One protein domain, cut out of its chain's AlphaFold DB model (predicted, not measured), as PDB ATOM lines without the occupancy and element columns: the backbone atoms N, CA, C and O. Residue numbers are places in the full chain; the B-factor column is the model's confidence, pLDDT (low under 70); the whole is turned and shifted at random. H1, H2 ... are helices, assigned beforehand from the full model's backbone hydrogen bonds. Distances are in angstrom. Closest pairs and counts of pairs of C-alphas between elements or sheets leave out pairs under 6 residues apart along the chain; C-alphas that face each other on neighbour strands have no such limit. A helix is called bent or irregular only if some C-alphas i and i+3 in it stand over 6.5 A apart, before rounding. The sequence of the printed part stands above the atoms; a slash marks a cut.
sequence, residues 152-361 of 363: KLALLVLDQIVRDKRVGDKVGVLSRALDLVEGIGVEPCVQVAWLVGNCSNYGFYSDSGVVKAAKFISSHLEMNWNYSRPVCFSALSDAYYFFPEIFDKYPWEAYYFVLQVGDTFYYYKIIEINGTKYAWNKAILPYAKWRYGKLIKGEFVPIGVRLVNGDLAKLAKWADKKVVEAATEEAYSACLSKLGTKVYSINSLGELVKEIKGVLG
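This is residues 152 to 361 of the 363 residues of an uncharacterized protein of Thermoprotei archaeon (UniProt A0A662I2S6). Helices follow one another along the longest axis: the hairpin of H1 and H2 makes one end, the hairpin of H3 and H4 packs on it, H5 and H7 cross in the middle, and H10 and H11 lie at the other end. H8 packs across H10, and little H9 sits by the first residues of H7. The printed part has 210 residues with eleven named helices, H1 to H11 in chain order, and no named strand; its class is all helix. It is compact, with a radius of gyration of the C-alphas of 17.2 A and spans of 50 by 42 by 28 A.

H1, residues 153 to 163, begins at C-alpha 153 (120.997, 125.367, 123.491). H2 is residues 170 to 184, 20.6 A long, H3 190 to 202, H4 207 to 219, H5 232 to 242 and H6 245 to 249. H7, residues 251 to 266, is 20.6 A long. H8, residues 276 to 296 and 27.0 A long, is only just irregular, with C-alphas 282 and 285 6.8 A apart, and has a kink of 40 degrees near residue 285. H9 is residues 303 to 308 and H10 321 to 338, 26.0 A long. H11, residues 349 to 359, ends at C-alpha 359 (79.858, 128.218, 130.576).

H3 and H7 are the hubs, touching four helices each. H1 and H2 form a helical hairpin at 25 degrees, closest C-alphas Ala 154 and Val 181, 6.5 A. H3 touches H1 at a steep tilt of 61 degrees, C-alphas Val 157 and Ala 193 coming to 4.7 A. H3 and H4 form a second hairpin, closest C-alphas Val 192 and Ala 214, 5.5 A. H5 touches H7 at a steep tilt of 69 degrees, only just short of about perpendicular; C-alphas Cys 232 and Gly 262 are closest, 4.2 A. H6 and H7 touch only at the corner, C-alphas Phe 247 and Ala 254 at 5.4 A. H9 touches residues 251 to 253 of H7, C-alphas Trp 252 and Gly 304 at 5.4 A. H10 touches H8 with residues 331 to 336, about perpendicular at 83 degrees, C-alphas Tyr 287 and Cys 335 at 5.7 A. H11 touches H10 at a shallow tilt of 21 degrees, C-alphas Glu 325 and Leu 349 at 6.7 A. Every O i to N i+4 pair is within hydrogen-bond range in H1, H3, H4, H5, H9 and H11; H2 has 9 of 11, H7 11 of 12, H8 14 of 17, H10 13 of 14, and H6 0 of 1, with 0 of 2 O i to N i+3 pairs.

The C-alphas farthest apart, Lys 152 and Tyr 344, are 52.0 A apart. The printed part has no cut. The links H4 to H5 and H9 to H10 are long. Residues 310 to 361 have pLDDT under 70.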
ATOM      1  N   LYS A 152     125.046 124.396 124.210       93.56
ATOM      2  CA  LYS A 152     124.802 125.156 122.969       93.56
ATOM      3  C   LYS A 152     123.340 125.547 122.756       93.56
ATOM      4  O   LYS A 152     123.076 126.432 121.941       93.56
ATOM      5  N   LEU A 153     122.405 124.980 123.521       96.50
ATOM      6  CA  LEU A 153     120.997 125.367 123.491       96.50
ATOM      7  C   LEU A 153     120.807 126.845 123.850       96.50
ATOM      8  O   LEU A 153     119.963 127.498 123.247       96.50
ATOM      9  N   ALA A 154     121.627 127.403 124.748       97.12
ATOM     10  CA  ALA A 154     121.548 128.815 125.123       97.12
ATOM     11  C   ALA A 154     121.756 129.759 123.921       97.12
ATOM     12  O   ALA A 154     121.039 130.749 123.785       97.12
ATOM     13  N   LEU A 155     122.681 129.427 123.007       96.94
ATOM     14  CA  LEU A 155     122.883 130.196 121.772       96.94
ATOM     15  C   LEU A 155     121.692 130.071 120.820       96.94
ATOM     16  O   LEU A 155     121.283 131.063 120.223       96.94
ATOM     17  N   LEU A 156     121.132 128.866 120.682       97.31
ATOM     18  CA  LEU A 156     119.977 128.629 119.814       97.31
ATOM     19  C   LEU A 156     118.733 129.366 120.323       97.31
ATOM     20  O   LEU A 156     118.001 129.960 119.537       97.31
ATOM     21  N   VAL A 157     118.517 129.361 121.639       97.88
ATOM     22  CA  VAL A 157     117.434 130.095 122.303       97.88
ATOM     23  C   VAL A 157     117.610 131.599 122.118       97.88
ATOM     24  O   VAL A 157     116.656 132.280 121.750       97.88
ATOM     25  N   LEU A 158     118.826 132.123 122.301       98.31
ATOM     26  CA  LEU A 158     119.125 133.530 122.036       98.31
ATOM     27  C   LEU A 158     118.808 133.914 120.580       98.31
ATOM     28  O   LEU A 158     118.114 134.906 120.352       98.31
ATOM     29  N   ASP A 159     119.288 133.138 119.604       96.62
ATOM     30  CA  ASP A 159     119.045 133.395 118.178       96.62
ATOM     31  C   ASP A 159     117.544 133.343 117.841       96.62
ATOM     32  O   ASP A 159     117.021 134.259 117.201       96.62
ATOM     33  N   GLN A 160     116.827 132.336 118.350       95.44
ATOM     34  CA  GLN A 160     115.377 132.204 118.198       95.44
ATOM     35  C   GLN A 160     114.643 133.432 118.744       95.44
ATOM     36  O   GLN A 160     113.847 134.038 118.020       95.44
ATOM     37  N   ILE A 161     114.930 133.819 119.992       97.81
ATOM     38  CA  ILE A 161     114.260 134.940 120.658       97.81
ATOM     39  C   ILE A 161     114.513 136.216 119.877       97.81
ATOM     40  O   ILE A 161     113.576 136.975 119.655       97.81
ATOM     41  N   VAL A 162     115.746 136.464 119.431       97.06
ATOM     42  CA  VAL A 162     116.101 137.683 118.694       97.06
ATOM     43  C   VAL A 162     115.373 137.749 117.354       97.06
ATOM     44  O   VAL A 162     114.750 138.775 117.063       97.06
ATOM     45  N   ARG A 163     115.361 136.656 116.581       94.75
ATOM     46  CA  ARG A 163     114.709 136.597 115.261       94.75
ATOM     47  C   ARG A 163     113.187 136.682 115.322       94.75
ATOM     48  O   ARG A 163     112.568 137.149 114.364       94.75
ATOM     49  N   ASP A 164     112.569 136.254 116.420       94.00
ATOM     50  CA  ASP A 164     111.114 136.202 116.522       94.00
ATOM     51  C   ASP A 164     110.482 137.585 116.742       94.00
ATOM     52  O   ASP A 164     110.378 138.079 117.863       94.00
ATOM     53  N   LYS A 165     109.997 138.215 115.670       93.81
ATOM     54  CA  LYS A 165     109.362 139.547 115.708       93.81
ATOM     55  C   LYS A 165     108.136 139.650 116.631       93.81
ATOM     56  O   LYS A 165     107.725 140.764 116.936       93.81
ATOM     57  N   ARG A 166     107.547 138.530 117.067       92.44
ATOM     58  CA  ARG A 166     106.384 138.505 117.973       92.44
ATOM     59  C   ARG A 166     106.777 138.712 119.435       92.44
ATOM     60  O   ARG A 166     105.921 139.051 120.245       92.44
ATOM     61  N   VAL A 167     108.051 138.506 119.775       95.69
ATOM     62  CA  VAL A 167     108.564 138.731 121.130       95.69
ATOM     63  C   VAL A 167     108.792 140.228 121.331       95.69
ATOM     64  O   VAL A 167     109.726 140.788 120.759       95.69
ATOM     65  N   GLY A 168     107.947 140.868 122.143       93.75
ATOM     66  CA  GLY A 168     108.099 142.282 122.501       93.75
ATOM     67  C   GLY A 168     109.222 142.507 123.517       93.75
ATOM     68  O   GLY A 168     110.163 143.251 123.256       93.75
ATOM     69  N   ASP A 169     109.160 141.809 124.653       96.88
ATOM     70  CA  ASP A 169     110.165 141.885 125.719       96.88
ATOM     71  C   ASP A 169     111.257 140.820 125.537       96.88
ATOM     72  O   ASP A 169     111.225 139.739 126.125       96.88
ATOM     73  N   LYS A 170     112.247 141.120 124.692       97.69
ATOM     74  CA  LYS A 170     113.363 140.200 124.409       97.69
ATOM     75  C   LYS A 170     114.197 139.877 125.650       97.69
ATOM     76  O   LYS A 170     114.661 138.748 125.788       97.69
ATOM     77  N   VAL A 171     114.411 140.864 126.524       97.94
ATOM     78  CA  VAL A 171     115.288 140.741 127.699       97.94
ATOM     79  C   VAL A 171     114.629 139.855 128.750       97.94
ATOM     80  O   VAL A 171     115.234 138.872 129.182       97.94
ATOM     81  N   GLY A 172     113.375 140.136 129.115       97.88
ATOM     82  CA  GLY A 172     112.656 139.333 130.099       97.88
ATOM     83  C   GLY A 172     112.367 137.917 129.605       97.88
ATOM     84  O   GLY A 172     112.493 136.968 130.380       97.88
ATOM     85  N   VAL A 173     112.059 137.741 128.312       98.19
ATOM     86  CA  VAL A 173     111.894 136.401 127.719       98.19
ATOM     87  C   VAL A 173     113.201 135.618 127.751       98.19
ATOM     88  O   VAL A 173     113.180 134.460 128.158       98.19
ATOM     89  N   LEU A 174     114.337 136.229 127.400       98.50
ATOM     90  CA  LEU A 174     115.634 135.555 127.490       98.50
ATOM     91  C   LEU A 174     115.979 135.182 128.934       98.50
ATOM     92  O   LEU A 174     116.435 134.068 129.163       98.50
ATOM     93  N   SER A 175     115.732 136.061 129.910       97.75
ATOM     94  CA  SER A 175     115.998 135.751 131.323       97.75
ATOM     95  C   SER A 175     115.290 134.473 131.769       97.75
ATOM     96  O   SER A 175     115.958 133.566 132.270       97.75
ATOM     97  N   ARG A 176     113.974 134.383 131.513       96.94
ATOM     98  CA  ARG A 176     113.155 133.196 131.820       96.94
ATOM     99  C   ARG A 176     113.605 131.970 131.031       96.94
ATOM    100  O   ARG A 176     113.688 130.873 131.570       96.94
ATOM    101  N   ALA A 177     113.943 132.157 129.759       97.88
ATOM    102  CA  ALA A 177     114.415 131.078 128.907       97.88
ATOM    103  C   ALA A 177     115.725 130.468 129.423       97.88
ATOM    104  O   ALA A 177     115.879 129.250 129.414       97.88
ATOM    105  N   LEU A 178     116.654 131.292 129.915       97.19
ATOM    106  CA  LEU A 178     117.912 130.813 130.484       97.19
ATOM    107  C   LEU A 178     117.716 130.058 131.808       97.19
ATOM    108  O   LEU A 178     118.486 129.140 132.059       97.19
ATOM    109  N   ASP A 179     116.700 130.394 132.619       94.88
ATOM    110  CA  ASP A 179     116.326 129.574 133.792       94.88
ATOM    111  C   ASP A 179     115.911 128.156 133.365       94.88
ATOM    112  O   ASP A 179     116.310 127.168 133.975       94.88
ATOM    113  N   LEU A 180     115.168 128.036 132.261       95.50
ATOM    114  CA  LEU A 180     114.733 126.738 131.735       95.50
ATOM    115  C   LEU A 180     115.875 125.933 131.105       95.50
ATOM    116  O   LEU A 180     115.938 124.716 131.282       95.50
ATOM    117  N   VAL A 181     116.781 126.585 130.363       95.69
ATOM    118  CA  VAL A 181     117.908 125.915 129.682       95.69
ATOM    119  C   VAL A 181     118.779 125.127 130.661       95.69
ATOM    120  O   VAL A 181     119.250 124.044 130.311       95.69
ATOM    121  N   GLU A 182     118.963 125.637 131.878       88.88
ATOM    122  CA  GLU A 182     119.750 124.988 132.929       88.88
ATOM    123  C   GLU A 182     119.180 123.610 133.328       88.88
ATOM    124  O   GLU A 182     119.940 122.681 133.590       88.88
ATOM    125  N   GLY A 183     117.851 123.442 133.292       88.56
ATOM    126  CA  GLY A 183     117.159 122.223 133.731       88.56
ATOM    127  C   GLY A 183     116.791 121.212 132.636       88.56
ATOM    128  O   GLY A 183     116.323 120.119 132.952       88.56
ATOM    129  N   ILE A 184     116.962 121.544 131.352       92.25
ATOM    130  CA  ILE A 184     116.431 120.726 130.245       92.25
ATOM    131  C   ILE A 184     117.201 119.417 130.028       92.25
ATOM    132  O   ILE A 184     116.578 118.370 129.844       92.25
ATOM    133  N   GLY A 185     118.536 119.458 130.057       88.75
ATOM    134  CA  GLY A 185     119.383 118.262 129.964       88.75
ATOM    135  C   GLY A 185     119.173 117.393 128.711       88.75
ATOM    136  O   GLY A 185     119.275 116.172 128.808       88.75
ATOM    137  N   VAL A 186     118.853 117.993 127.557       92.44
ATOM    138  CA  VAL A 186     118.744 117.300 126.257       92.44
ATOM    139  C   VAL A 186     119.767 117.838 125.262       92.44
ATOM    140  O   VAL A 186     120.252 118.961 125.426       92.44
ATOM    141  N   GLU A 187     120.061 117.055 124.223       92.25
ATOM    142  CA  GLU A 187     120.950 117.487 123.143       92.25
ATOM    143  C   GLU A 187     120.407 118.766 122.475       92.25
ATOM    144  O   GLU A 187     119.221 118.817 122.122       92.25
ATOM    145  N   PRO A 188     121.235 119.812 122.291       94.69
ATOM    146  CA  PRO A 188     120.791 121.065 121.699       94.69
ATOM    147  C   PRO A 188     120.262 120.903 120.272       94.69
ATOM    148  O   PRO A 188     120.994 120.538 119.355       94.69
ATOM    149  N   CYS A 189     119.004 121.281 120.051       96.00
ATOM    150  CA  CYS A 189     118.432 121.389 118.714       96.00
ATOM    151  C   CYS A 189     117.517 122.612 118.589       96.00
ATOM    152  O   CYS A 189     117.053 123.192 119.576       96.00
ATOM    153  N   VAL A 190     117.265 123.021 117.345       96.25
ATOM    154  CA  VAL A 190     116.486 124.227 117.028       96.25
ATOM    155  C   VAL A 190     115.038 124.098 117.513       96.25
ATOM    156  O   VAL A 190     114.464 125.067 117.999       96.25
ATOM    157  N   GLN A 191     114.462 122.899 117.458       97.25
ATOM    158  CA  GLN A 191     113.091 122.621 117.879       97.25
ATOM    159  C   GLN A 191     112.917 122.766 119.398       97.25
ATOM    160  O   GLN A 191     111.920 123.323 119.855       97.25
ATOM    161  N   VAL A 192     113.904 122.344 120.195       97.75
ATOM    162  CA  VAL A 192     113.898 122.585 121.649       97.75
ATOM    163  C   VAL A 192     114.105 124.071 121.945       97.75
ATOM    164  O   VAL A 192     113.454 124.609 122.837       97.75
ATOM    165  N   ALA A 193     114.931 124.781 121.168       97.81
ATOM    166  CA  ALA A 193     115.045 126.232 121.302       97.81
ATOM    167  C   ALA A 193     113.716 126.949 121.004       97.81
ATOM    168  O   ALA A 193     113.360 127.894 121.710       97.81
ATOM    169  N   TRP A 194     112.947 126.471 120.015       97.62
ATOM    170  CA  TRP A 194     111.587 126.949 119.759       97.62
ATOM    171  C   TRP A 194     110.669 126.708 120.957       97.62
ATOM    172  O   TRP A 194     109.983 127.643 121.362       97.62
ATOM    173  N   LEU A 195     110.676 125.514 121.555       98.12
ATOM    174  CA  LEU A 195     109.902 125.232 122.768       98.12
ATOM    175  C   LEU A 195     110.237 126.227 123.884       98.12
ATOM    176  O   LEU A 195     109.348 126.910 124.386       98.12
ATOM    177  N   VAL A 196     111.517 126.349 124.238       98.06
ATOM    178  CA  VAL A 196     111.967 127.179 125.364       98.06
ATOM    179  C   VAL A 196     111.625 128.649 125.160       98.06
ATOM    180  O   VAL A 196     111.055 129.279 126.054       98.06
ATOM    181  N   GLY A 197     111.948 129.197 123.988       97.38
ATOM    182  CA  GLY A 197     111.684 130.598 123.687       97.38
ATOM    183  C   GLY A 197     110.190 130.915 123.660       97.38
ATOM    184  O   GLY A 197     109.764 131.918 124.234       97.38
ATOM    185  N   ASN A 198     109.369 130.031 123.080       97.38
ATOM    186  CA  ASN A 198     107.923 130.239 123.021       97.38
ATOM    187  C   ASN A 198     107.247 130.053 124.383       97.38
ATOM    188  O   ASN A 198     106.460 130.914 124.762       97.38
ATOM    189  N   CYS A 199     107.592 129.023 125.158       97.44
ATOM    190  CA  CYS A 199     107.118 128.879 126.538       97.44
ATOM    191  C   CYS A 199     107.472 130.118 127.374       97.44
ATOM    192  O   CYS A 199     106.619 130.672 128.063       97.44
ATOM    193  N   SER A 200     108.700 130.624 127.254       97.75
ATOM    194  CA  SER A 200     109.144 131.817 127.989       97.75
ATOM    195  C   SER A 200     108.411 133.095 127.571       97.75
ATOM    196  O   SER A 200     108.265 134.015 128.381       97.75
ATOM    197  N   ASN A 201     107.954 133.169 126.319       97.00
ATOM    198  CA  ASN A 201     107.200 134.300 125.783       97.00
ATOM    199  C   ASN A 201     105.705 134.240 126.126       97.00
ATOM    200  O   ASN A 201     105.134 135.245 126.538       97.00
ATOM    201  N   TYR A 202     105.075 133.077 125.957       95.00
ATOM    202  CA  TYR A 202     103.625 132.907 126.081       95.00
ATOM    203  C   TYR A 202     103.167 132.392 127.453       95.00
ATOM    204  O   TYR A 202     101.972 132.405 127.736       95.00
ATOM    205  N   GLY A 203     104.096 131.959 128.306       94.62
ATOM    206  CA  GLY A 203     103.798 131.330 129.589       94.62
ATOM    207  C   GLY A 203     103.512 129.833 129.459       94.62
ATOM    208  O   GLY A 203     103.269 129.313 128.372       94.62
ATOM    209  N   PHE A 204     103.584 129.128 130.580       95.69
ATOM    210  CA  PHE A 204     103.339 127.692 130.721       95.69
ATOM    211  C   PHE A 204     103.042 127.406 132.201       95.69
ATOM    212  O   PHE A 204     103.239 128.267 133.059       95.69
ATOM    213  N   TYR A 205     102.540 126.214 132.507       96.25
ATOM    214  CA  TYR A 205     102.081 125.851 133.843       96.25
ATOM    215  C   TYR A 205     103.208 125.411 134.793       96.25
ATOM    216  O   TYR A 205     103.149 125.710 135.984       96.25
ATOM    217  N   SER A 206     104.201 124.656 134.306       95.75
ATOM    218  CA  SER A 206     105.256 124.071 135.151       95.75
ATOM    219  C   SER A 206     106.546 123.784 134.382       95.75
ATOM    220  O   SER A 206     106.494 123.196 133.300       95.75
ATOM    221  N   ASP A 207     107.703 124.073 134.991       96.12
ATOM    222  CA  ASP A 207     109.038 123.789 134.430       96.12
ATOM    223  C   ASP A 207     109.206 122.302 134.090       96.12
ATOM    224  O   ASP A 207     109.754 121.936 133.052       96.12
ATOM    225  N   SER A 208     108.655 121.417 134.929       95.38
ATOM    226  CA  SER A 208     108.688 119.972 134.683       95.38
ATOM    227  C   SER A 208     107.940 119.559 133.410       95.38
ATOM    228  O   SER A 208     108.306 118.556 132.795       95.38
ATOM    229  N   GLY A 209     106.924 120.325 132.998       96.94
ATOM    230  CA  GLY A 209     106.230 120.147 131.723       96.94
ATOM    231  C   GLY A 209     107.139 120.491 130.546       96.94
ATOM    232  O   GLY A 209     107.281 119.683 129.628       96.94
ATOM    233  N   VAL A 210     107.852 121.620 130.630       97.88
ATOM    234  CA  VAL A 210     108.818 122.060 129.611       97.88
ATOM    235  C   VAL A 210     109.951 121.048 129.451       97.88
ATOM    236  O   VAL A 210     110.274 120.667 128.330       97.88
ATOM    237  N   VAL A 211     110.527 120.551 130.550       96.56
ATOM    238  CA  VAL A 211     111.616 119.558 130.502       96.56
ATOM    239  C   VAL A 211     111.161 118.259 129.829       96.56
ATOM    240  O   VAL A 211     111.888 117.691 129.013       96.56
ATOM    241  N   LYS A 212     109.951 117.776 130.137       96.56
ATOM    242  CA  LYS A 212     109.402 116.572 129.493       96.56
ATOM    243  C   LYS A 212     109.089 116.808 128.013       96.56
ATOM    244  O   LYS A 212     109.447 115.972 127.188       96.56
ATOM    245  N   ALA A 213     108.516 117.961 127.673       97.75
ATOM    246  CA  ALA A 213     108.284 118.363 126.290       97.75
ATOM    247  C   ALA A 213     109.590 118.471 125.489       97.75
ATOM    248  O   ALA A 213     109.644 118.027 124.345       97.75
ATOM    249  N   ALA A 214     110.665 118.988 126.090       97.69
ATOM    250  CA  ALA A 214     111.973 119.060 125.447       97.69
ATOM    251  C   ALA A 214     112.501 117.659 125.111       97.69
ATOM    252  O   ALA A 214     112.901 117.410 123.976       97.69
ATOM    253  N   LYS A 215     112.418 116.718 126.063       96.38
ATOM    254  CA  LYS A 215     112.803 115.312 125.848       96.38
ATOM    255  C   LYS A 215     111.999 114.655 124.732       96.38
ATOM    256  O   LYS A 215     112.573 113.922 123.937       96.38
ATOM    257  N   PHE A 216     110.704 114.943 124.660       96.75
ATOM    258  CA  PHE A 216     109.829 114.425 123.612       96.75
ATOM    259  C   PHE A 216     110.205 114.910 122.223       96.75
ATOM    260  O   PHE A 216     110.329 114.105 121.307       96.75
ATOM    261  N   ILE A 217     110.414 116.220 122.079       96.88
ATOM    262  CA  ILE A 217     110.845 116.820 120.818       96.88
ATOM    263  C   ILE A 217     112.176 116.204 120.391       96.88
ATOM    264  O   ILE A 217     112.318 115.790 119.244       96.88
ATOM    265  N   SER A 218     113.138 116.102 121.315       95.75
ATOM    266  CA  SER A 218     114.452 115.520 121.035       95.75
ATOM    267  C   SER A 218     114.389 114.051 120.609       95.75
ATOM    268  O   SER A 218     115.254 113.625 119.848       95.75
ATOM    269  N   SER A 219     113.398 113.281 121.069       95.19
ATOM    270  CA  SER A 219     113.219 111.878 120.670       95.19
ATOM    271  C   SER A 219     112.340 111.675 119.434       95.19
ATOM    272  O   SER A 219     112.306 110.558 118.926       95.19
ATOM    273  N   HIS A 220     111.677 112.724 118.936       94.19
ATOM    274  CA  HIS A 220     110.733 112.658 117.813       94.19
ATOM    275  C   HIS A 220     110.991 113.768 116.780       94.19
ATOM    276  O   HIS A 220     110.097 114.530 116.395       94.19
ATOM    277  N   LEU A 221     112.247 113.918 116.346       93.00
ATOM    278  CA  LEU A 221     112.655 114.963 115.395       93.00
ATOM    279  C   LEU A 221     112.051 114.789 113.990       93.00
ATOM    280  O   LEU A 221     112.071 115.734 113.203       93.00
ATOM    281  N   GLU A 222     111.500 113.617 113.679       88.25
ATOM    282  CA  GLU A 222     110.758 113.333 112.449       88.25
ATOM    283  C   GLU A 222     109.391 114.034 112.381       88.25
ATOM    284  O   GLU A 222     108.816 114.156 111.297       88.25
ATOM    285  N   MET A 223     108.859 114.507 113.513       88.75
ATOM    286  CA  MET A 223     107.611 115.270 113.549       88.75
ATOM    287  C   MET A 223     107.820 116.734 113.136       88.75
ATOM    288  O   MET A 223     108.884 117.326 113.320       88.75
ATOM    289  N   ASN A 224     106.770 117.361 112.596       88.62
ATOM    290  CA  ASN A 224     106.832 118.763 112.189       88.62
ATOM    291  C   ASN A 224     106.609 119.715 113.375       88.62
ATOM    292  O   ASN A 224     105.497 120.148 113.646       88.62
ATOM    293  N   TRP A 225     107.682 120.118 114.045       91.38
ATOM    294  CA  TRP A 225     107.613 121.048 115.179       91.38
ATOM    295  C   TRP A 225     107.430 122.524 114.792       91.38
ATOM    296  O   TRP A 225     107.386 123.387 115.666       91.38
ATOM    297  N   ASN A 226     107.331 122.852 113.501       86.25
ATOM    298  CA  ASN A 226     107.106 124.225 113.052       86.25
ATOM    299  C   ASN A 226     105.611 124.573 113.099       86.25
ATOM    300  O   ASN A 226     104.931 124.645 112.072       86.25
ATOM    301  N   TYR A 227     105.092 124.761 114.310       84.75
ATOM    302  CA  TYR A 227     103.701 125.139 114.517       84.75
ATOM    303  C   TYR A 227     103.382 126.494 113.880       84.75
ATOM    304  O   TYR A 227     104.077 127.486 114.108       84.75
ATOM    305  N   SER A 228     102.269 126.560 113.142       81.31
ATOM    306  CA  SER A 228     101.735 127.820 112.603       81.31
ATOM    307  C   SER A 228     101.481 128.842 113.716       81.31
ATOM    308  O   SER A 228     101.703 130.043 113.534       81.31
ATOM    309  N   ARG A 229     101.075 128.358 114.898       87.81
ATOM    310  CA  ARG A 229     100.917 129.138 116.125       87.81
ATOM    311  C   ARG A 229     101.942 128.698 117.170       87.81
ATOM    312  O   ARG A 229     101.820 127.611 117.728       87.81
ATOM    313  N   PRO A 230     102.923 129.543 117.519       92.31
ATOM    314  CA  PRO A 230     103.960 129.147 118.470       92.31
ATOM    315  C   PRO A 230     103.458 128.928 119.898       92.31
ATOM    316  O   PRO A 230     104.114 128.244 120.675       92.31
ATOM    317  N   VAL A 231     102.282 129.457 120.246       94.00
ATOM    318  CA  VAL A 231     101.640 129.204 121.544       94.00
ATOM    319  C   VAL A 231     101.338 127.712 121.771       94.00
ATOM    320  O   VAL A 231     101.206 127.268 122.908       94.00
ATOM    321  N   CYS A 232     101.310 126.898 120.708       95.50
ATOM    322  CA  CYS A 232     101.198 125.444 120.811       95.50
ATOM    323  C   CYS A 232     102.368 124.803 121.579       95.50
ATOM    324  O   CYS A 232     102.186 123.745 122.171       95.50
ATOM    325  N   PHE A 233     103.541 125.443 121.660       97.44
ATOM    326  CA  PHE A 233     104.630 124.977 122.527       97.44
ATOM    327  C   PHE A 233     104.279 125.066 124.022       97.44
ATOM    328  O   PHE A 233     104.610 124.162 124.786       97.44
ATOM    329  N   SER A 234     103.538 126.097 124.439       97.38
ATOM    330  CA  SER A 234     102.996 126.181 125.801       97.38
ATOM    331  C   SER A 234     101.970 125.080 126.061       97.38
ATOM    332  O   SER A 234     102.023 124.416 127.095       97.38
ATOM    333  N   ALA A 235     101.086 124.824 125.089       97.06
ATOM    334  CA  ALA A 235     100.139 123.714 125.164       97.06
ATOM    335  C   ALA A 235     100.845 122.353 125.257       97.06
ATOM    336  O   ALA A 235     100.396 121.497 126.011       97.06
ATOM    337  N   LEU A 236     101.961 122.163 124.545       97.88
ATOM    338  CA  LEU A 236     102.781 120.950 124.603       97.88
ATOM    339  C   LEU A 236     103.352 120.714 126.004       97.88
ATOM    340  O   LEU A 236     103.210 119.622 126.551       97.88
ATOM    341  N   SER A 237     103.977 121.744 126.581       97.94
ATOM    342  CA  SER A 237     104.509 121.705 127.949       97.94
ATOM    343  C   SER A 237     103.424 121.317 128.955       97.94
ATOM    344  O   SER A 237     103.615 120.429 129.789       97.94
ATOM    345  N   ASP A 238     102.260 121.952 128.856       98.12
ATOM    346  CA  ASP A 238     101.191 121.756 129.830       98.12
ATOM    347  C   ASP A 238     100.481 120.416 129.626       98.12
ATOM    348  O   ASP A 238     100.163 119.737 130.603       98.12
ATOM    349  N   ALA A 239     100.326 119.958 128.382       97.19
ATOM    350  CA  ALA A 239      99.857 118.610 128.078       97.19
ATOM    351  C   ALA A 239     100.751 117.552 128.728       97.19
ATOM    352  O   ALA A 239     100.241 116.607 129.327       97.19
ATOM    353  N   TYR A 240     102.070 117.738 128.689       96.31
ATOM    354  CA  TYR A 240     103.013 116.847 129.360       96.31
ATOM    355  C   TYR A 240     102.878 116.838 130.883       96.31
ATOM    356  O   TYR A 240     103.144 115.822 131.533       96.31
ATOM    357  N   TYR A 241     102.495 117.973 131.463       96.69
ATOM    358  CA  TYR A 241     102.246 118.078 132.891       96.69
ATOM    359  C   TYR A 241     100.927 117.397 133.290       96.69
ATOM    360  O   TYR A 241     100.907 116.604 134.231       96.69
ATOM    361  N   PHE A 242      99.834 117.692 132.583       96.81
ATOM    362  CA  PHE A 242      98.484 117.247 132.950       96.81
ATOM    363  C   PHE A 242      98.121 115.852 132.438       96.81
ATOM    364  O   PHE A 242      97.261 115.199 133.035       96.81
ATOM    365  N   PHE A 243      98.722 115.406 131.334       95.81
ATOM    366  CA  PHE A 243      98.377 114.146 130.682       95.81
ATOM    367  C   PHE A 243      99.583 113.456 130.021       95.81
ATOM    368  O   PHE A 243      99.614 113.300 128.800       95.81
ATOM    369  N   PRO A 244     100.600 113.039 130.795       95.25
ATOM    370  CA  PRO A 244     101.801 112.409 130.243       95.25
ATOM    371  C   PRO A 244     101.529 111.080 129.515       95.25
ATOM    372  O   PRO A 244     102.245 110.743 128.577       95.25
ATOM    373  N   GLU A 245     100.488 110.331 129.889       93.88
ATOM    374  CA  GLU A 245     100.270 108.953 129.427       93.88
ATOM    375  C   GLU A 245     100.018 108.835 127.915       93.88
ATOM    376  O   GLU A 245     100.303 107.794 127.317       93.88
ATOM    377  N   ILE A 246      99.483 109.885 127.279       92.06
ATOM    378  CA  ILE A 246      99.243 109.885 125.828       92.06
ATOM    379  C   ILE A 246     100.551 109.933 125.033       92.06
ATOM    380  O   ILE A 246     100.621 109.354 123.950       92.06
ATOM    381  N   PHE A 247     101.586 110.572 125.577       94.06
ATOM    382  CA  PHE A 247     102.855 110.768 124.886       94.06
ATOM    383  C   PHE A 247     103.672 109.481 124.787       94.06
ATOM    384  O   PHE A 247     104.295 109.238 123.757       94.06
ATOM    385  N   ASP A 248     103.619 108.636 125.819       87.56
ATOM    386  CA  ASP A 248     104.398 107.396 125.864       87.56
ATOM    387  C   ASP A 248     103.853 106.331 124.901       87.56
ATOM    388  O   ASP A 248     104.613 105.566 124.312       87.56
ATOM    389  N   LYS A 249     102.523 106.261 124.738       88.12
ATOM    390  CA  LYS A 249     101.873 105.221 123.920       88.12
ATOM    391  C   LYS A 249     101.484 105.678 122.521       88.12
ATOM    392  O   LYS A 249     101.443 104.858 121.607       88.12
ATOM    393  N   TYR A 250     101.148 106.955 122.353       91.44
ATOM    394  CA  TYR A 250     100.576 107.475 121.115       91.44
ATOM    395  C   TYR A 250     101.169 108.849 120.769       91.44
ATOM    396  O   TYR A 250     100.456 109.854 120.796       91.44
ATOM    397  N   PRO A 251     102.455 108.919 120.383       91.44
ATOM    398  CA  PRO A 251     103.154 110.190 120.185       91.44
ATOM    399  C   PRO A 251     102.496 111.069 119.108       91.44
ATOM    400  O   PRO A 251     102.345 112.274 119.292       91.44
ATOM    401  N   TRP A 252     101.990 110.468 118.025       86.75
ATOM    402  CA  TRP A 252     101.226 111.191 117.001       86.75
ATOM    403  C   TRP A 252      99.868 111.698 117.506       86.75
ATOM    404  O   TRP A 252      99.461 112.797 117.142       86.75
ATOM    405  N   GLU A 253      99.165 110.944 118.359       88.25
ATOM    406  CA  GLU A 253      97.924 111.442 118.976       88.25
ATOM    407  C   GLU A 253      98.219 112.617 119.900       88.25
ATOM    408  O   GLU A 253      97.499 113.610 119.866       88.25
ATOM    409  N   ALA A 254      99.301 112.534 120.676       92.38
ATOM    410  CA  ALA A 254      99.736 113.609 121.551       92.38
ATOM    411  C   ALA A 254     100.085 114.881 120.760       92.38
ATOM    412  O   ALA A 254      99.620 115.967 121.104       92.38
ATOM    413  N   TYR A 255     100.827 114.744 119.657       89.25
ATOM    414  CA  TYR A 255     101.175 115.852 118.766       89.25
ATOM    415  C   TYR A 255      99.931 116.588 118.235       89.25
ATOM    416  O   TYR A 255      99.835 117.813 118.335       89.25
ATOM    417  N   TYR A 256      98.942 115.858 117.711       85.25
ATOM    418  CA  TYR A 256      97.728 116.482 117.169       85.25
ATOM    419  C   TYR A 256      96.775 116.988 118.252       85.25
ATOM    420  O   TYR A 256      96.126 118.018 118.063       85.25
ATOM    421  N   PHE A 257      96.730 116.325 119.405       89.00
ATOM    422  CA  PHE A 257      96.030 116.826 120.581       89.00
ATOM    423  C   PHE A 257      96.580 118.190 121.018       89.00
ATOM    424  O   PHE A 257      95.814 119.123 121.253       89.00
ATOM    425  N   VAL A 258      97.906 118.342 121.056       92.88
ATOM    426  CA  VAL A 258      98.570 119.610 121.388       92.88
ATOM    427  C   VAL A 258      98.229 120.710 120.388       92.88
ATOM    428  O   VAL A 258      97.975 121.835 120.810       92.88
ATOM    429  N   LEU A 259      98.166 120.400 119.089       87.31
ATOM    430  CA  LEU A 259      97.725 121.362 118.074       87.31
ATOM    431  C   LEU A 259      96.297 121.851 118.336       87.31
ATOM    432  O   LEU A 259      96.067 123.055 118.381       87.31
ATOM    433  N   GLN A 260      95.360 120.934 118.588       82.25
ATOM    434  CA  GLN A 260      93.966 121.280 118.894       82.25
ATOM    435  C   GLN A 260      93.856 122.142 120.158       82.25
ATOM    436  O   GLN A 260      93.143 123.150 120.188       82.25
ATOM    437  N   VAL A 261      94.583 121.767 121.214       88.88
ATOM    438  CA  VAL A 261      94.585 122.514 122.474       88.88
ATOM    439  C   VAL A 261      95.219 123.892 122.291       88.88
ATOM    440  O   VAL A 261      94.652 124.888 122.741       88.88
ATOM    441  N   GLY A 262      96.357 123.973 121.608       89.81
ATOM    442  CA  GLY A 262      97.075 125.219 121.363       89.81
ATOM    443  C   GLY A 262      96.283 126.202 120.503       89.81
ATOM    444  O   GLY A 262      96.125 127.366 120.880       89.81
ATOM    445  N   ASP A 263      95.703 125.731 119.398       81.81
ATOM    446  CA  ASP A 263      94.929 126.568 118.477       81.81
ATOM    447  C   ASP A 263      93.630 127.092 119.082       81.81
ATOM    448  O   ASP A 263      93.099 128.098 118.604       81.81
ATOM    449  N   THR A 264      93.143 126.461 120.150       77.06
ATOM    450  CA  THR A 264      91.835 126.801 120.704       77.06
ATOM    451  C   THR A 264      91.909 127.352 122.115       77.06
ATOM    452  O   THR A 264      91.517 128.491 122.351       77.06
ATOM    453  N   PHE A 265      92.448 126.585 123.063       84.56
ATOM    454  CA  PHE A 265      92.491 127.019 124.458       84.56
ATOM    455  C   PHE A 265      93.526 128.121 124.679       84.56
ATOM    456  O   PHE A 265      93.265 129.068 125.420       84.56
ATOM    457  N   TYR A 266      94.684 128.016 124.025       90.69
ATOM    458  CA  TYR A 266      95.776 128.967 124.225       90.69
ATOM    459  C   TYR A 266      95.645 130.180 123.312       90.69
ATOM    460  O   TYR A 266      95.696 131.310 123.791       90.69
ATOM    461  N   TYR A 267      95.427 129.977 122.010       86.00
ATOM    462  CA  TYR A 267      95.338 131.095 121.072       86.00
ATOM    463  C   TYR A 267      94.182 132.055 121.390       86.00
ATOM    464  O   TYR A 267      94.379 133.268 121.371       86.00
ATOM    465  N   TYR A 268      92.996 131.535 121.730       81.56
ATOM    466  CA  TYR A 268      91.852 132.365 122.136       81.56
ATOM    467  C   TYR A 268      91.854 132.718 123.626       81.56
ATOM    468  O   TYR A 268      90.873 133.271 124.121       81.56
ATOM    469  N   LYS A 269      92.947 132.412 124.341       85.31
ATOM    470  CA  LYS A 269      93.141 132.738 125.759       85.31
ATOM    471  C   LYS A 269      92.052 132.193 126.687       85.31
ATOM    472  O   LYS A 269      91.838 132.710 127.777       85.31
ATOM    473  N   ILE A 270      91.386 131.109 126.293       80.69
ATOM    474  CA  ILE A 270      90.431 130.402 127.157       80.69
ATOM    475  C   ILE A 270      91.154 129.863 128.393       80.69
ATOM    476  O   ILE A 270      90.590 129.831 129.478       80.69
ATOM    477  N   ILE A 271      92.426 129.489 128.245       85.19
ATOM    478  CA  ILE A 271      93.279 129.018 129.337       85.19
ATOM    479  C   ILE A 271      93.453 130.057 130.463       85.19
ATOM    480  O   ILE A 271      93.712 129.690 131.606       85.19
ATOM    481  N   GLU A 272      93.277 131.347 130.160       85.62
ATOM    482  CA  GLU A 272      93.342 132.439 131.138       85.62
ATOM    483  C   GLU A 272      92.022 132.570 131.924       85.62
ATOM    484  O   GLU A 272      92.006 133.108 133.032       85.62
ATOM    485  N   ILE A 273      90.919 132.015 131.408       78.31
ATOM    486  CA  ILE A 273      89.610 132.036 132.062       78.31
ATOM    487  C   ILE A 273      89.629 131.078 133.255       78.31
ATOM    488  O   ILE A 273      89.695 129.860 133.096       78.31
ATOM    489  N   ASN A 274      89.571 131.637 134.467       80.88
ATOM    490  CA  ASN A 274      89.698 130.911 135.741       80.88
ATOM    491  C   ASN A 274      91.047 130.177 135.927       80.88
ATOM    492  O   ASN A 274      91.216 129.412 136.880       80.88
ATOM    493  N   GLY A 275      92.019 130.439 135.046       87.50
ATOM    494  CA  GLY A 275      93.389 129.938 135.102       87.50
ATOM    495  C   GLY A 275      93.626 128.558 134.473       87.50
ATOM    496  O   GLY A 275      92.750 127.694 134.390       87.50
ATOM    497  N   THR A 276      94.887 128.317 134.106       91.88
ATOM    498  CA  THR A 276      95.328 127.151 133.324       91.88
ATOM    499  C   THR A 276      94.920 125.816 133.930       91.88
ATOM    500  O   THR A 276      94.362 124.960 133.245       91.88
ATOM    501  N   LYS A 277      95.124 125.643 135.240       93.25
ATOM    502  CA  LYS A 277      94.751 124.414 135.953       93.25
ATOM    503  C   LYS A 277      93.259 124.105 135.835       93.25
ATOM    504  O   LYS A 277      92.880 122.937 135.745       93.25
ATOM    505  N   TYR A 278      92.416 125.135 135.875       86.19
ATOM    506  CA  TYR A 278      90.972 124.972 135.797       86.19
ATOM    507  C   TYR A 278      90.566 124.489 134.403       86.19
ATOM    508  O   TYR A 278      89.920 123.446 134.287       86.19
ATOM    509  N   ALA A 279      91.006 125.190 133.355       85.88
ATOM    510  CA  ALA A 279      90.719 124.827 131.968       85.88
ATOM    511  C   ALA A 279      91.200 123.403 131.634       85.88
ATOM    512  O   ALA A 279      90.450 122.613 131.051       85.88
ATOM    513  N   TRP A 280      92.398 123.026 132.093       92.38
ATOM    514  CA  TRP A 280      92.905 121.663 131.935       92.38
ATOM    515  C   TRP A 280      92.033 120.624 132.634       92.38
ATOM    516  O   TRP A 280      91.597 119.665 132.002       92.38
ATOM    517  N   ASN A 281      91.725 120.814 133.917       87.62
ATOM    518  CA  ASN A 281      90.991 119.813 134.691       87.62
ATOM    519  C   ASN A 281      89.516 119.685 134.299       87.62
ATOM    520  O   ASN A 281      88.944 118.605 134.441       87.62
ATOM    521  N   LYS A 282      88.885 120.780 133.863       81.50
ATOM    522  CA  LYS A 282      87.443 120.813 133.599       81.50
ATOM    523  C   LYS A 282      87.091 120.593 132.138       81.50
ATOM    524  O   LYS A 282      86.090 119.938 131.882       81.50
ATOM    525  N   ALA A 283      87.904 121.080 131.205       77.62
ATOM    526  CA  ALA A 283      87.591 120.991 129.785       77.62
ATOM    527  C   ALA A 283      88.527 120.023 129.045       77.62
ATOM    528  O   ALA A 283      88.093 119.023 128.468       77.62
ATOM    529  N   ILE A 284      89.834 120.270 129.102       86.31
ATOM    530  CA  ILE A 284      90.784 119.590 128.212       86.31
ATOM    531  C   ILE A 284      90.967 118.111 128.598       86.31
ATOM    532  O   ILE A 284      90.793 117.206 127.776       86.31
ATOM    533  N   LEU A 285      91.293 117.843 129.865       89.25
ATOM    534  CA  LEU A 285      91.667 116.513 130.345       89.25
ATOM    535  C   LEU A 285      90.519 115.487 130.274       89.25
ATOM    536  O   LEU A 285      90.780 114.355 129.861       89.25
ATOM    537  N   PRO A 286      89.252 115.817 130.609       84.06
ATOM    538  CA  PRO A 286      88.137 114.874 130.464       84.06
ATOM    539  C   PRO A 286      87.885 114.418 129.019       84.06
ATOM    540  O   PRO A 286      87.475 113.274 128.784       84.06
ATOM    541  N   TYR A 287      88.122 115.296 128.039       81.75
ATOM    542  CA  TYR A 287      88.071 114.931 126.625       81.75
ATOM    543  C   TYR A 287      89.251 114.025 126.257       81.75
ATOM    544  O   TYR A 287      89.039 112.911 125.765       81.75
ATOM    545  N   ALA A 288      90.473 114.455 126.583       88.31
ATOM    546  CA  ALA A 288      91.696 113.727 126.261       88.31
ATOM    547  C   ALA A 288      91.689 112.299 126.839       88.31
ATOM    548  O   ALA A 288      91.949 111.333 126.120       88.31
ATOM    549  N   LYS A 289      91.280 112.138 128.107       88.62
ATOM    550  CA  LYS A 289      91.167 110.830 128.774       88.62
ATOM    551  C   LYS A 289      90.130 109.915 128.135       88.62
ATOM    552  O   LYS A 289      90.348 108.709 128.061       88.62
ATOM    553  N   TRP A 290      89.011 110.454 127.657       87.75
ATOM    554  CA  TRP A 290      88.018 109.650 126.943       87.75
ATOM    555  C   TRP A 290      88.549 109.155 125.604       87.75
ATOM    556  O   TRP A 290      88.437 107.962 125.327       87.75
ATOM    557  N   ARG A 291      89.177 110.036 124.813       85.31
ATOM    558  CA  ARG A 291      89.779 109.656 123.531       85.31
ATOM    559  C   ARG A 291      90.864 108.599 123.737       85.31
ATOM    560  O   ARG A 291      90.853 107.570 123.069       85.31
ATOM    561  N   TYR A 292      91.736 108.802 124.718       90.00
ATOM    562  CA  TYR A 292      92.749 107.823 125.107       90.00
ATOM    563  C   TYR A 292      92.144 106.485 125.553       90.00
ATOM    564  O   TYR A 292      92.613 105.428 125.142       90.00
ATOM    565  N   GLY A 293      91.048 106.508 126.317       87.81
ATOM    566  CA  GLY A 293      90.310 105.299 126.682       87.81
ATOM    567  C   GLY A 293      89.754 104.539 125.472       87.81
ATOM    568  O   GLY A 293      89.781 103.310 125.468       87.81
ATOM    569  N   LYS A 294      89.293 105.245 124.429       87.25
ATOM    570  CA  LYS A 294      88.852 104.638 123.160       87.25
ATOM    571  C   LYS A 294      90.013 104.025 122.373       87.25
ATOM    572  O   LYS A 294      89.857 102.934 121.834       87.25
ATOM    573  N   LEU A 295      91.175 104.680 122.369       87.56
ATOM    574  CA  LEU A 295      92.399 104.156 121.751       87.56
ATOM    575  C   LEU A 295      92.880 102.870 122.435       87.56
ATOM    576  O   LEU A 295      93.124 101.876 121.757       87.56
ATOM    577  N   ILE A 296      92.945 102.848 123.773       93.12
ATOM    578  CA  ILE A 296      93.368 101.656 124.532       93.12
ATOM    579  C   ILE A 296      92.448 100.463 124.264       93.12
ATOM    580  O   ILE A 296      92.917  99.332 124.175       93.12
ATOM    581  N   LYS A 297      91.140 100.703 124.143       93.50
ATOM    582  CA  LYS A 297      90.151  99.651 123.876       93.50
ATOM    583  C   LYS A 297      90.151  99.162 122.423       93.50
ATOM    584  O   LYS A 297      89.379  98.267 122.103       93.50
ATOM    585  N   GLY A 298      90.967  99.755 121.548       89.00
ATOM    586  CA  GLY A 298      90.978  99.452 120.115       89.00
ATOM    587  C   GLY A 298      89.733  99.943 119.370       89.00
ATOM    588  O   GLY A 298      89.541  99.592 118.212       89.00
ATOM    589  N   GLU A 299      88.890 100.759 120.011       84.69
ATOM    590  CA  GLU A 299      87.695 101.323 119.377       84.69
ATOM    591  C   GLU A 299      88.070 102.395 118.345       84.69
ATOM    592  O   GLU A 299      87.365 102.583 117.358       84.69
ATOM    593  N   PHE A 300      89.189 103.095 118.568       83.31
ATOM    594  CA  PHE A 300      89.757 104.067 117.636       83.31
ATOM    595  C   PHE A 300      91.077 103.569 117.055       83.31
ATOM    596  O   PHE A 300      91.936 103.063 117.775       83.31
ATOM    597  N   VAL A 301      91.263 103.798 115.754       78.56
ATOM    598  CA  VAL A 301      92.540 103.561 115.076       78.56
ATOM    599  C   VAL A 301      93.480 104.743 115.358       78.56
ATOM    600  O   VAL A 301      93.114 105.876 115.022       78.56
ATOM    601  N   PRO A 302      94.678 104.515 115.933       82.56
ATOM    602  CA  PRO A 302      95.622 105.588 116.235       82.56
ATOM    603  C   PRO A 302      96.039 106.373 114.989       82.56
ATOM    604  O   PRO A 302      96.313 105.784 113.939       82.56
ATOM    605  N   ILE A 303      96.173 107.694 115.115       80.81
ATOM    606  CA  ILE A 303      96.567 108.583 114.012       80.81
ATOM    607  C   ILE A 303      97.868 108.124 113.341       80.81
ATOM    608  O   ILE A 303      97.930 108.110 112.118       80.81
ATOM    609  N   GLY A 304      98.873 107.682 114.106       75.12
ATOM    610  CA  GLY A 304     100.131 107.181 113.539       75.12
ATOM    611  C   GLY A 304      99.931 106.026 112.547       75.12
ATOM    612  O   GLY A 304     100.525 106.027 111.474       75.12
ATOM    613  N   VAL A 305      99.024 105.092 112.849       81.06
ATOM    614  CA  VAL A 305      98.686 103.968 111.955       81.06
ATOM    615  C   VAL A 305      97.966 104.474 110.707       81.06
ATOM    616  O   VAL A 305      98.307 104.095 109.589       81.06
ATOM    617  N   ARG A 306      97.009 105.391 110.879       76.56
ATOM    618  CA  ARG A 306      96.257 105.976 109.760       76.56
ATOM    619  C   ARG A 306      97.138 106.846 108.843       76.56
ATOM    620  O   ARG A 306      96.823 106.991 107.663       76.56
ATOM    621  N   LEU A 307      98.224 107.433 109.362       71.38
ATOM    622  CA  LEU A 307      99.239 108.138 108.565       71.38
ATOM    623  C   LEU A 307     100.013 107.153 107.687       71.38
ATOM    624  O   LEU A 307     100.102 107.365 106.480       71.38
ATOM    625  N   VAL A 308     100.520 106.066 108.278       76.38
ATOM    626  CA  VAL A 308     101.293 105.029 107.570       76.38
ATOM    627  C   VAL A 308     100.462 104.354 106.482       76.38
ATOM    628  O   VAL A 308     100.949 104.153 105.372       76.38
ATOM    629  N   ASN A 309      99.191 104.071 106.763       74.06
ATOM    630  CA  ASN A 309      98.288 103.424 105.811       74.06
ATOM    631  C   ASN A 309      97.836 104.345 104.665       74.06
ATOM    632  O   ASN A 309      97.119 103.906 103.771       74.06
ATOM    633  N   GLY A 310      98.203 105.630 104.687       63.75
ATOM    634  CA  GLY A 310      97.767 106.596 103.680       63.75
ATOM    635  C   GLY A 310      96.292 107.004 103.792       63.75
ATOM    636  O   GLY A 310      95.850 107.863 103.029       63.75
ATOM    637  N   ASP A 311      95.547 106.495 104.779       59.31
ATOM    638  CA  ASP A 311      94.168 106.918 105.086       59.31
ATOM    639  C   ASP A 311      94.106 108.424 105.367       59.31
ATOM    640  O   ASP A 311      93.150 109.122 105.020       59.31
ATOM    641  N   LEU A 312      95.172 108.933 105.985       60.41
ATOM    642  CA  LEU A 312      95.374 110.346 106.253       60.41
ATOM    643  C   LEU A 312      96.203 111.051 105.172       60.41
ATOM    644  O   LEU A 312      96.473 112.226 105.343       60.41
ATOM    645  N   ALA A 313      96.569 110.444 104.038       54.59
ATOM    646  CA  ALA A 313      97.267 111.166 102.960       54.59
ATOM    647  C   ALA A 313      96.413 112.318 102.384       54.59
ATOM    648  O   ALA A 313      96.940 113.329 101.924       54.59
ATOM    649  N   LYS A 314      95.079 112.221 102.499       47.12
ATOM    650  CA  LYS A 314      94.144 113.335 102.245       47.12
ATOM    651  C   LYS A 314      94.093 114.355 103.397       47.12
ATOM    652  O   LYS A 314      93.817 115.525 103.157       47.12
ATOM    653  N   LEU A 315      94.398 113.921 104.621       43.44
ATOM    654  CA  LEU A 315      94.485 114.719 105.852       43.44
ATOM    655  C   LEU A 315      95.898 115.290 106.102       43.44
ATOM    656  O   LEU A 315      96.037 116.215 106.883       43.44
ATOM    657  N   ALA A 316      96.929 114.873 105.362       40.88
ATOM    658  CA  ALA A 316      98.251 115.509 105.324       40.88
ATOM    659  C   ALA A 316      98.178 116.968 104.825       40.88
ATOM    660  O   ALA A 316      99.092 117.760 105.031       40.88
ATOM    661  N   LYS A 317      97.033 117.353 104.243       45.88
ATOM    662  CA  LYS A 317      96.609 118.738 104.025       45.88
ATOM    663  C   LYS A 317      96.046 119.428 105.286       45.88
ATOM    664  O   LYS A 317      95.388 120.448 105.147       45.88
ATOM    665  N   TRP A 318      96.333 118.957 106.505       44.94
ATOM    666  CA  TRP A 318      96.035 119.630 107.793       44.94
ATOM    667  C   TRP A 318      96.706 121.010 107.967       44.94
ATOM    668  O   TRP A 318      96.546 121.649 109.001       44.94
ATOM    669  N   ALA A 319      97.402 121.520 106.946       48.28
ATOM    670  CA  ALA A 319      97.656 122.951 106.792       48.28
ATOM    671  C   ALA A 319      96.371 123.764 106.506       48.28
ATOM    672  O   ALA A 319      96.377 124.987 106.638       48.28
ATOM    673  N   ASP A 320      95.275 123.110 106.104       44.12
ATOM    674  CA  ASP A 320      93.994 123.759 105.851       44.12
ATOM    675  C   ASP A 320      93.266 124.056 107.168       44.12
ATOM    676  O   ASP A 320      92.775 123.164 107.869       44.12
ATOM    677  N   LYS A 321      93.187 125.354 107.473       47.56
ATOM    678  CA  LYS A 321      92.524 125.944 108.641       47.56
ATOM    679  C   LYS A 321      91.133 125.346 108.907       47.56
ATOM    680  O   LYS A 321      90.799 125.132 110.067       47.56
ATOM    681  N   LYS A 322      90.367 124.995 107.866       48.12
ATOM    682  CA  LYS A 322      88.998 124.459 108.002       48.12
ATOM    683  C   LYS A 322      88.937 123.074 108.646       48.12
ATOM    684  O   LYS A 322      87.968 122.747 109.322       48.12
ATOM    685  N   VAL A 323      89.958 122.244 108.438       46.81
ATOM    686  CA  VAL A 323      89.991 120.878 108.984       46.81
ATOM    687  C   VAL A 323      90.354 120.899 110.466       46.81
ATOM    688  O   VAL A 323      89.786 120.147 111.257       46.81
ATOM    689  N   VAL A 324      91.261 121.802 110.850       49.22
ATOM    690  CA  VAL A 324      91.586 122.066 112.255       49.22
ATOM    691  C   VAL A 324      90.377 122.660 112.977       49.22
ATOM    692  O   VAL A 324      90.066 122.211 114.077       49.22
ATOM    693  N   GLU A 325      89.658 123.600 112.354       50.62
ATOM    694  CA  GLU A 325      88.409 124.161 112.891       50.62
ATOM    695  C   GLU A 325      87.351 123.071 113.127       50.62
ATOM    696  O   GLU A 325      86.857 122.957 114.244       50.62
ATOM    697  N   ALA A 326      87.094 122.190 112.156       50.97
ATOM    698  CA  ALA A 326      86.109 121.112 112.305       50.97
ATOM    699  C   ALA A 326      86.486 120.078 113.386       50.97
ATOM    700  O   ALA A 326      85.655 119.693 114.208       50.97
ATOM    701  N   ALA A 327      87.752 119.643 113.433       51.69
ATOM    702  CA  ALA A 327      88.221 118.710 114.463       51.69
ATOM    703  C   ALA A 327      88.193 119.342 115.866       51.69
ATOM    704  O   ALA A 327      87.965 118.658 116.866       51.69
ATOM    705  N   THR A 328      88.408 120.656 115.930       53.72
ATOM    706  CA  THR A 328      88.262 121.448 117.148       53.72
ATOM    707  C   THR A 328      86.797 121.515 117.569       53.72
ATOM    708  O   THR A 328      86.478 121.148 118.694       53.72
ATOM    709  N   GLU A 329      85.886 121.897 116.677       56.41
ATOM    710  CA  GLU A 329      84.443 121.952 116.951       56.41
ATOM    711  C   GLU A 329      83.896 120.605 117.456       56.41
ATOM    712  O   GLU A 329      83.119 120.570 118.414       56.41
ATOM    713  N   GLU A 330      84.366 119.486 116.896       57.44
ATOM    714  CA  GLU A 330      84.000 118.138 117.338       57.44
ATOM    715  C   GLU A 330      84.551 117.807 118.738       57.44
ATOM    716  O   GLU A 330      83.808 117.362 119.621       57.44
ATOM    717  N   ALA A 331      85.842 118.067 118.981       52.22
ATOM    718  CA  ALA A 331      86.470 117.855 120.287       52.22
ATOM    719  C   ALA A 331      85.799 118.684 121.398       52.22
ATOM    720  O   ALA A 331      85.616 118.211 122.524       52.22
ATOM    721  N   TYR A 332      85.380 119.902 121.065       60.75
ATOM    722  CA  TYR A 332      84.727 120.825 121.984       60.75
ATOM    723  C   TYR A 332      83.257 120.512 122.231       60.75
ATOM    724  O   TYR A 332      82.831 120.533 123.385       60.75
ATOM    725  N   SER A 333      82.498 120.143 121.202       55.59
ATOM    726  CA  SER A 333      81.115 119.675 121.369       55.59
ATOM    727  C   SER A 333      81.062 118.459 122.304       55.59
ATOM    728  O   SER A 333      80.203 118.361 123.184       55.59
ATOM    729  N   ALA A 334      82.050 117.563 122.195       53.75
ATOM    730  CA  ALA A 334      82.213 116.425 123.098       53.75
ATOM    731  C   ALA A 334      82.641 116.819 124.527       53.75
ATOM    732  O   ALA A 334      82.389 116.075 125.477       53.75
ATOM    733  N   CYS A 335      83.302 117.962 124.694       52.62
ATOM    734  CA  CYS A 335      83.712 118.498 125.986       52.62
ATOM    735  C   CYS A 335      82.538 119.172 126.718       52.62
ATOM    736  O   CYS A 335      82.243 118.845 127.867       52.62
ATOM    737  N   LEU A 336      81.807 120.044 126.021       56.28
ATOM    738  CA  LEU A 336      80.635 120.750 126.542       56.28
ATOM    739  C   LEU A 336      79.481 119.798 126.884       56.28
ATOM    740  O   LEU A 336      78.815 120.004 127.900       56.28
ATOM    741  N   SER A 337      79.288 118.713 126.123       57.91
ATOM    742  CA  SER A 337      78.291 117.690 126.475       57.91
ATOM    743  C   SER A 337      78.592 117.016 127.820       57.91
ATOM    744  O   SER A 337      77.678 116.704 128.581       57.91
ATOM    745  N   LYS A 338      79.876 116.854 128.166       52.41
ATOM    746  CA  LYS A 338      80.313 116.307 129.462       52.41
ATOM    747  C   LYS A 338      80.262 117.314 130.602       52.41
ATOM    748  O   LYS A 338      80.179 116.902 131.754       52.41
ATOM    749  N   LEU A 339      80.292 118.607 130.291       51.19
ATOM    750  CA  LEU A 339      80.049 119.681 131.254       51.19
ATOM    751  C   LEU A 339      78.549 119.893 131.537       51.19
ATOM    752  O   LEU A 339      78.196 120.779 132.306       51.19
ATOM    753  N   GLY A 340      77.668 119.058 130.969       52.72
ATOM    754  CA  GLY A 340      76.222 119.102 131.212       52.72
ATOM    755  C   GLY A 340      75.482 120.150 130.379       52.72
ATOM    756  O   GLY A 340      74.285 120.353 130.566       52.72
ATOM    757  N   THR A 341      76.169 120.798 129.442       52.53
ATOM    758  CA  THR A 341      75.595 121.791 128.533       52.53
ATOM    759  C   THR A 341      75.192 121.149 127.211       52.53
ATOM    760  O   THR A 341      75.994 120.486 126.554       52.53
ATOM    761  N   LYS A 342      73.928 121.332 126.811       49.44
ATOM    762  CA  LYS A 342      73.447 120.909 125.492       49.44
ATOM    763  C   LYS A 342      73.972 121.882 124.441       49.44
ATOM    764  O   LYS A 342      73.509 123.014 124.381       49.44
ATOM    765  N   VAL A 343      74.912 121.423 123.624       46.38
ATOM    766  CA  VAL A 343      75.414 122.182 122.477       46.38
ATOM    767  C   VAL A 343      74.483 121.939 121.298       46.38
ATOM    768  O   VAL A 343      74.373 120.810 120.814       46.38
ATOM    769  N   TYR A 344      73.796 122.983 120.850       46.94
ATOM    770  CA  TYR A 344      72.972 122.953 119.647       46.94
ATOM    771  C   TYR A 344      73.716 123.721 118.554       46.94
ATOM    772  O   TYR A 344      73.775 124.938 118.612       46.94
ATOM    773  N   SER A 345      74.309 122.989 117.604       49.56
ATOM    774  CA  SER A 345      74.964 123.491 116.380       49.56
ATOM    775  C   SER A 345      75.792 124.779 116.535       49.56
ATOM    776  O   SER A 345      75.283 125.891 116.414       49.56
ATOM    777  N   ILE A 346      77.097 124.620 116.715       52.72
ATOM    778  CA  ILE A 346      78.065 125.714 116.605       52.72
ATOM    779  C   ILE A 346      78.328 125.963 115.114       52.72
ATOM    780  O   ILE A 346      78.711 125.027 114.414       52.72
ATOM    781  N   ASN A 347      78.148 127.194 114.625       48.53
ATOM    782  CA  ASN A 347      78.372 127.516 113.207       48.53
ATOM    783  C   ASN A 347      79.745 128.149 112.941       48.53
ATOM    784  O   ASN A 347      80.105 128.391 111.788       48.53
ATOM    785  N   SER A 348      80.499 128.471 113.996       57.91
ATOM    786  CA  SER A 348      81.878 128.935 113.878       57.91
ATOM    787  C   SER A 348      82.661 128.807 115.182       57.91
ATOM    788  O   SER A 348      82.112 128.890 116.284       57.91
ATOM    789  N   LEU A 349      83.986 128.779 115.055       53.31
ATOM    790  CA  LEU A 349      84.908 128.832 116.187       53.31
ATOM    791  C   LEU A 349      84.719 130.075 117.088       53.31
ATOM    792  O   LEU A 349      85.017 130.030 118.278       53.31
ATOM    793  N   GLY A 350      84.226 131.190 116.541       60.19
ATOM    794  CA  GLY A 350      83.939 132.406 117.312       60.19
ATOM    795  C   GLY A 350      82.711 132.262 118.218       60.19
ATOM    796  O   GLY A 350      82.750 132.681 119.377       60.19
ATOM    797  N   GLU A 351      81.648 131.629 117.718       62.75
ATOM    798  CA  GLU A 351      80.468 131.279 118.523       62.75
ATOM    799  C   GLU A 351      80.827 130.262 119.607       62.75
ATOM    800  O   GLU A 351      80.430 130.436 120.758       62.75
ATOM    801  N   LEU A 352      81.677 129.287 119.275       59.62
ATOM    802  CA  LEU A 352      82.202 128.305 120.223       59.62
ATOM    803  C   LEU A 352      82.946 128.961 121.394       59.62
ATOM    804  O   LEU A 352      82.673 128.663 122.555       59.62
ATOM    805  N   VAL A 353      83.872 129.885 121.103       60.91
ATOM    806  CA  VAL A 353      84.620 130.630 122.131       60.91
ATOM    807  C   VAL A 353      83.669 131.409 123.043       60.91
ATOM    808  O   VAL A 353      83.890 131.459 124.254       60.91
ATOM    809  N   LYS A 354      82.608 132.002 122.484       66.25
ATOM    810  CA  LYS A 354      81.598 132.750 123.243       66.25
ATOM    811  C   LYS A 354      80.778 131.839 124.160       66.25
ATOM    812  O   LYS A 354      80.560 132.186 125.317       66.25
ATOM    813  N   GLU A 355      80.366 130.674 123.672       64.94
ATOM    814  CA  GLU A 355      79.624 129.690 124.466       64.94
ATOM    815  C   GLU A 355      80.469 129.181 125.641       64.94
ATOM    816  O   GLU A 355      80.011 129.173 126.780       64.94
ATOM    817  N   ILE A 356      81.743 128.864 125.390       60.22
ATOM    818  CA  ILE A 356      82.695 128.443 126.428       60.22
ATOM    819  C   ILE A 356      82.874 129.529 127.479       60.22
ATOM    820  O   ILE A 356      82.807 129.239 128.669       60.22
ATOM    821  N   LYS A 357      83.095 130.774 127.052       63.09
ATOM    822  CA  LYS A 357      83.172 131.926 127.953       63.09
ATOM    823  C   LYS A 357      81.937 131.993 128.856       63.09
ATOM    824  O   LYS A 357      82.095 132.034 130.074       63.09
ATOM    825  N   GLY A 358      80.741 131.838 128.285       65.56
ATOM    826  CA  GLY A 358      79.482 131.757 129.029       65.56
ATOM    827  C   GLY A 358      79.433 130.611 130.050       65.56
ATOM    828  O   GLY A 358      79.111 130.848 131.212       65.56
ATOM    829  N   VAL A 359      79.813 129.385 129.663       63.50
ATOM    830  CA  VAL A 359      79.858 128.218 130.576       63.50
ATOM    831  C   VAL A 359      80.897 128.394 131.683       63.50
ATOM    832  O   VAL A 359      80.700 127.952 132.814       63.50
ATOM    833  N   LEU A 360      82.009 129.054 131.371       58.75
ATOM    834  CA  LEU A 360      83.075 129.361 132.315       58.75
ATOM    835  C   LEU A 360      82.795 130.611 133.166       58.75
ATOM    836  O   LEU A 360      83.608 130.932 134.036       58.75
ATOM    837  N   GLY A 361      81.659 131.285 132.961       56.41
ATOM    838  CA  GLY A 361      81.220 132.425 133.765       56.41
ATOM    839  C   GLY A 361      81.900 133.753 133.421       56.41
ATOM    840  O   GLY A 361      82.038 134.605 134.295       56.41
TER     841      GLY A 361